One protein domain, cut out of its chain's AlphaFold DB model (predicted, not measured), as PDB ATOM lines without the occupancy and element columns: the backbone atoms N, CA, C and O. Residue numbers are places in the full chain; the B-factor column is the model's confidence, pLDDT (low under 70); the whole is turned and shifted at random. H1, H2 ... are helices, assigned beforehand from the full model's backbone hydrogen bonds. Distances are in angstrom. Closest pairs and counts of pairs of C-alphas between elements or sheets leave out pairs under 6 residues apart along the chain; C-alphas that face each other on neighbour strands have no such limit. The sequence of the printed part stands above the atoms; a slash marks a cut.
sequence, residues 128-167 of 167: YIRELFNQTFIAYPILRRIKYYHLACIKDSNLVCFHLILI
ATOM      1  N   TYR A 128     163.245 154.112 125.929       89.75
ATOM      2  CA  TYR A 128     162.064 153.403 125.476       89.75
ATOM      3  C   TYR A 128     161.079 153.197 126.626       89.75
ATOM      4  O   TYR A 128     161.466 152.913 127.757       89.75
ATOM      5  N   ILE A 129     159.777 153.221 126.328       87.19
ATOM      6  CA  ILE A 129     158.725 152.950 127.325       87.19
ATOM      7  C   ILE A 129     158.938 151.631 128.091       87.19
ATOM      8  O   ILE A 129     158.612 151.533 129.272       87.19
ATOM      9  N   ARG A 130     159.532 150.626 127.438       86.44
ATOM     10  CA  ARG A 130     159.865 149.328 128.043       86.44
ATOM     11  C   ARG A 130     160.964 149.387 129.104       86.44
ATOM     12  O   ARG A 130     161.055 148.480 129.917       86.44
ATOM     13  N   GLU A 131     161.801 150.418 129.070       87.88
ATOM     14  CA  GLU A 131     162.844 150.659 130.072       87.88
ATOM     15  C   GLU A 131     162.261 151.348 131.316       87.88
ATOM     16  O   GLU A 131     162.809 151.236 132.407       87.88
ATOM     17  N   LEU A 132     161.125 152.037 131.161       88.69
ATOM     18  CA  LEU A 132     160.483 152.806 132.226       88.69
ATOM     19  C   LEU A 132     159.412 152.015 132.986       88.69
ATOM     20  O   LEU A 132     159.192 152.254 134.174       88.69
ATOM     21  N   PHE A 133     158.735 151.084 132.309       87.75
ATOM     22  CA  PHE A 133     157.583 150.371 132.852       87.75
ATOM     23  C   PHE A 133     157.716 148.849 132.744       87.75
ATOM     24  O   PHE A 133     158.319 148.313 131.820       87.75
ATOM     25  N   ASN A 134     157.064 148.146 133.673       88.06
ATOM     26  CA  ASN A 134     157.017 146.683 133.699       88.06
ATOM     27  C   ASN A 134     156.293 146.101 132.473       88.06
ATOM     28  O   ASN A 134     155.388 146.719 131.913       88.06
ATOM     29  N   GLN A 135     156.596 144.847 132.128       82.94
ATOM     30  CA  GLN A 135     155.978 144.148 130.991       82.94
ATOM     31  C   GLN A 135     154.440 144.130 131.041       82.94
ATOM     32  O   GLN A 135     153.789 144.352 130.022       82.94
ATOM     33  N   THR A 136     153.847 143.968 132.229       84.25
ATOM     34  CA  THR A 136     152.386 144.005 132.425       84.25
ATOM     35  C   THR A 136     151.769 145.326 131.967       84.25
ATOM     36  O   THR A 136     150.662 145.350 131.439       84.25
ATOM     37  N   PHE A 137     152.487 146.435 132.154       85.31
ATOM     38  CA  PHE A 137     152.034 147.752 131.733       85.31
ATOM     39  C   PHE A 137     152.081 147.912 130.213       85.31
ATOM     40  O   PHE A 137     151.158 148.461 129.615       85.31
ATOM     41  N   ILE A 138     153.146 147.410 129.587       82.38
ATOM     42  CA  ILE A 138     153.337 147.457 128.132       82.38
ATOM     43  C   ILE A 138     152.214 146.696 127.420       82.38
ATOM     44  O   ILE A 138     151.758 147.140 126.369       82.38
ATOM     45  N   ALA A 139     151.726 145.608 128.027       86.31
ATOM     46  CA  ALA A 139     150.625 144.800 127.508       86.31
ATOM     47  C   ALA A 139     149.251 145.500 127.549       86.31
ATOM     48  O   ALA A 139     148.292 145.007 126.955       86.31
ATOM     49  N   TYR A 140     149.111 146.637 128.241       88.06
ATOM     50  CA  TYR A 140     147.841 147.355 128.266       88.06
ATOM     51  C   TYR A 140     147.538 148.074 126.939       88.06
ATOM     52  O   TYR A 140     148.441 148.609 126.288       88.06
ATOM     53  N   PRO A 141     146.246 148.212 126.573       88.12
ATOM     54  CA  PRO A 141     145.831 149.061 125.458       88.12
ATOM     55  C   PRO A 141     146.356 150.495 125.600       88.12
ATOM     56  O   PRO A 141     146.472 151.017 126.713       88.12
ATOM     57  N   ILE A 142     146.639 151.166 124.478       85.19
ATOM     58  CA  ILE A 142     147.320 152.474 124.472       85.19
ATOM     59  C   ILE A 142     146.604 153.540 125.315       85.19
ATOM     60  O   ILE A 142     147.244 154.228 126.104       85.19
ATOM     61  N   LEU A 143     145.270 153.600 125.251       86.12
ATOM     62  CA  LEU A 143     144.464 154.541 126.038       86.12
ATOM     63  C   LEU A 143     144.577 154.293 127.547       86.12
ATOM     64  O   LEU A 143     144.519 155.228 128.343       86.12
ATOM     65  N   ARG A 144     144.768 153.032 127.952       87.94
ATOM     66  CA  ARG A 144     145.016 152.689 129.352       87.94
ATOM     67  C   ARG A 144     146.437 153.065 129.753       87.94
ATOM     68  O   ARG A 144     146.600 153.590 130.844       87.94
ATOM     69  N   ARG A 145     147.432 152.860 128.883       88.12
ATOM     70  CA  ARG A 145     148.834 153.238 129.139       88.12
ATOM     71  C   ARG A 145     148.994 154.744 129.368       88.12
ATOM     72  O   ARG A 145     149.605 155.133 130.358       88.12
ATOM     73  N   ILE A 146     148.359 155.580 128.543       86.12
ATOM     74  CA  ILE A 146     148.447 157.051 128.642       86.12
ATOM     75  C   ILE A 146     148.107 157.563 130.049       86.12
ATOM     76  O   ILE A 146     148.779 158.463 130.552       86.12
ATOM     77  N   LYS A 147     147.137 156.938 130.735       87.88
ATOM     78  CA  LYS A 147     146.743 157.322 132.102       87.88
ATOM     79  C   LYS A 147     147.882 157.256 133.115       87.88
ATOM     80  O   LYS A 147     147.794 157.927 134.132       87.88
ATOM     81  N   TYR A 148     148.933 156.484 132.859       87.94
ATOM     82  CA  TYR A 148     150.027 156.258 133.803       87.94
ATOM     83  C   TYR A 148     151.368 156.833 133.336       87.94
ATOM     84  O   TYR A 148     152.354 156.690 134.051       87.94
ATOM     85  N   TYR A 149     151.442 157.492 132.175       88.12
ATOM     86  CA  TYR A 149     152.704 158.071 131.691       88.12
ATOM     87  C   TYR A 149     153.298 159.093 132.662       88.12
ATOM     88  O   TYR A 149     154.512 159.129 132.843       88.12
ATOM     89  N   HIS A 150     152.443 159.828 133.375       88.00
ATOM     90  CA  HIS A 150     152.862 160.753 134.425       88.00
ATOM     91  C   HIS A 150     153.647 160.069 135.564       88.00
ATOM     92  O   HIS A 150     154.477 160.716 136.196       88.00
ATOM     93  N   LEU A 151     153.447 158.765 135.816       89.88
ATOM     94  CA  LEU A 151     154.169 158.040 136.868       89.88
ATOM     95  C   LEU A 151     155.672 157.926 136.583       89.88
ATOM     96  O   LEU A 151     156.458 157.878 137.527       89.88
ATOM     97  N   ALA A 152     156.084 157.899 135.312       88.50
ATOM     98  CA  ALA A 152     157.504 157.870 134.965       88.50
ATOM     99  C   ALA A 152     158.199 159.175 135.377       88.50
ATOM    100  O   ALA A 152     159.256 159.123 135.997       88.50
ATOM    101  N   CYS A 153     157.558 160.324 135.140       86.50
ATOM    102  CA  CYS A 153     158.052 161.636 135.569       86.50
ATOM    103  C   CYS A 153     158.068 161.797 137.098       86.50
ATOM    104  O   CYS A 153     158.903 162.516 137.633       86.50
ATOM    105  N   ILE A 154     157.156 161.128 137.817       88.56
ATOM    106  CA  ILE A 154     157.170 161.115 139.291       88.56
ATOM    107  C   ILE A 154     158.353 160.294 139.817       88.56
ATOM    108  O   ILE A 154     158.967 160.665 140.813       88.56
ATOM    109  N   LYS A 155     158.662 159.165 139.170       90.88
ATOM    110  CA  LYS A 155     159.746 158.268 139.588       90.88
ATOM    111  C   LYS A 155     161.130 158.828 139.252       90.88
ATOM    112  O   LYS A 155     162.062 158.626 140.023       90.88
ATOM    113  N   ASP A 156     161.251 159.493 138.111       88.75
ATOM    114  CA  ASP A 156     162.472 160.146 137.657       88.75
ATOM    115  C   ASP A 156     162.161 161.590 137.256       88.75
ATOM    116  O   ASP A 156     161.653 161.861 136.166       88.75
ATOM    117  N   SER A 157     162.489 162.526 138.145       86.06
ATOM    118  CA  SER A 157     162.277 163.955 137.912       86.06
ATOM    119  C   SER A 157     163.166 164.528 136.806       86.06
ATOM    120  O   SER A 157     162.919 165.644 136.357       86.06
ATOM    121  N   ASN A 158     164.199 163.798 136.370       87.31
ATOM    122  CA  ASN A 158     165.064 164.206 135.264       87.31
ATOM    123  C   ASN A 158     164.563 163.684 133.908       87.31
ATOM    124  O   ASN A 158     165.152 164.009 132.876       87.31
ATOM    125  N   LEU A 159     163.488 162.888 133.884       87.81
ATOM    126  CA  LEU A 159     162.925 162.349 132.654       87.81
ATOM    127  C   LEU A 159     162.221 163.449 131.847       87.81
ATOM    128  O   LEU A 159     161.074 163.806 132.116       87.81
ATOM    129  N   VAL A 160     162.896 163.947 130.812       86.00
ATOM    130  CA  VAL A 160     162.353 164.984 129.915       86.00
ATOM    131  C   VAL A 160     161.473 164.387 128.810       86.00
ATOM    132  O   VAL A 160     160.521 165.013 128.350       86.00
ATOM    133  N   CYS A 161     161.780 163.172 128.357       89.69
ATOM    134  CA  CYS A 161     161.113 162.529 127.225       89.69
ATOM    135  C   CYS A 161     161.232 161.005 127.291       89.69
ATOM    136  O   CYS A 161     162.115 160.472 127.953       89.69
ATOM    137  N   PHE A 162     160.376 160.294 126.555       90.25
ATOM    138  CA  PHE A 162     160.497 158.854 126.327       90.25
ATOM    139  C   PHE A 162     159.853 158.459 124.995       90.25
ATOM    140  O   PHE A 162     158.953 159.141 124.500       90.25
ATOM    141  N   HIS A 163     160.319 157.361 124.402       85.56
ATOM    142  CA  HIS A 163     159.859 156.891 123.099       85.56
ATOM    143  C   HIS A 163     158.825 155.762 123.219       85.56
ATOM    144  O   HIS A 163     159.031 154.751 123.901       85.56
ATOM    145  N   LEU A 164     157.715 155.921 122.496       75.69
ATOM    146  CA  LEU A 164     156.651 154.932 122.359       75.69
ATOM    147  C   LEU A 164     156.889 154.100 121.093       75.69
ATOM    148  O   LEU A 164     156.511 154.532 120.008       75.69
ATOM    149  N   ILE A 165     157.462 152.898 121.212       57.69
ATOM    150  CA  ILE A 165     157.374 151.945 120.096       57.69
ATOM    151  C   ILE A 165     155.939 151.405 120.074       57.69
ATOM    152  O   ILE A 165     155.508 150.716 121.003       57.69
ATOM    153  N   LEU A 166     155.201 151.749 119.021       45.41
ATOM    154  CA  LEU A 166     154.015 151.016 118.583       45.41
ATOM    155  C   LEU A 166     154.504 149.710 117.943       45.41
ATOM    156  O   LEU A 166     154.955 149.722 116.801       45.41
ATOM    157  N   ILE A 167     154.491 148.620 118.715       33.12
ATOM    158  CA  ILE A 167     154.399 147.258 118.168       33.12
ATOM    159  C   ILE A 167     152.910 146.949 118.034       33.12
ATOM    160  O   ILE A 167     152.180 147.269 119.007       33.12
TER     161      ILE A 167
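AT A GLANCE: This is residues 128 to 167 of the 167 residues of the protein "Hypothetical protein" of Rotaria magnacalcarata (UniProt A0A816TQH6). Four short helices follow one another round a loop, with H3 and H4 end after end along one long side, H1 and H2 beside that row, and residues 156 to 167 folding back past H1 as a long tail with no named element. The helices sit loosely, for no two of them clearly touch. The printed part has 40 residues with four named helices, in the order H1, H2, H3, H4, and no named strand; the class is all helix, although under half of the residues, 19 of 40, are in named elements. The whole is compact, with a radius of gyration of the C-alphas of 9.7 A, and elongated in outline, with spans of 26 by 17 by 15 A.

HOW THE PARTS SIT: Start at the longest helix, H4, residues 150 to 155. From it look to H1, residues 129 to 132: the two are close but not clearly touching, and their closest C-alphas, those of Ala 152 and Leu 132, are 6.5 A apart. On from H1 you reach H2, residues 135 to 138, again close but not clearly touching, with the closest C-alphas, those of Arg 130 and Ile 138, 6.8 A apart. H2 is in turn close to H3, residues 142 to 146, but not clearly touching it; here the closest C-alphas are those of Phe 137 and Arg 145, at 6.9 A. H3 and H4 are apart, though they follow each other in the chain; H1 and H3 are apart, and so are H2 and H4. In H3 and H4 every O i to N i+4 pair is within hydrogen-bond range; H1 and H2 are too short for such a pair, and in each the one O i to N i+3 pair is within range.

IN THESE COORDINATES: Find C-alpha 150 at (152.862, 160.753, 134.425); from there H4 runs 9.0 A to C-alpha 155 at (159.746, 158.268, 139.588). Go back to C-alpha 129 at (158.725, 152.950, 127.325), where H1 begins; it covers 5.2 A. H2 covers 5.1 A from Gln 135 to Ile 138, and H3 covers 6.3 A from Ile 142 to Ile 146.

THE WHOLE: The two C-alphas farthest apart, those of Ser 157 and Ile 167, are 27.0 A from each other, and both residues are in the stretch after H4. The first and last printed C-alphas, those of Tyr 128 and Ile 167, are 12.2 A apart, and Ile 167 is the chain's last residue. The printed part has no cut, and the links H1 to H2, H2 to H3 and H3 to H4 are tight. The mean pLDDT of the printed part is 83.9; look at residues 165 to 167 for the values under 70, where the model's confidence is low.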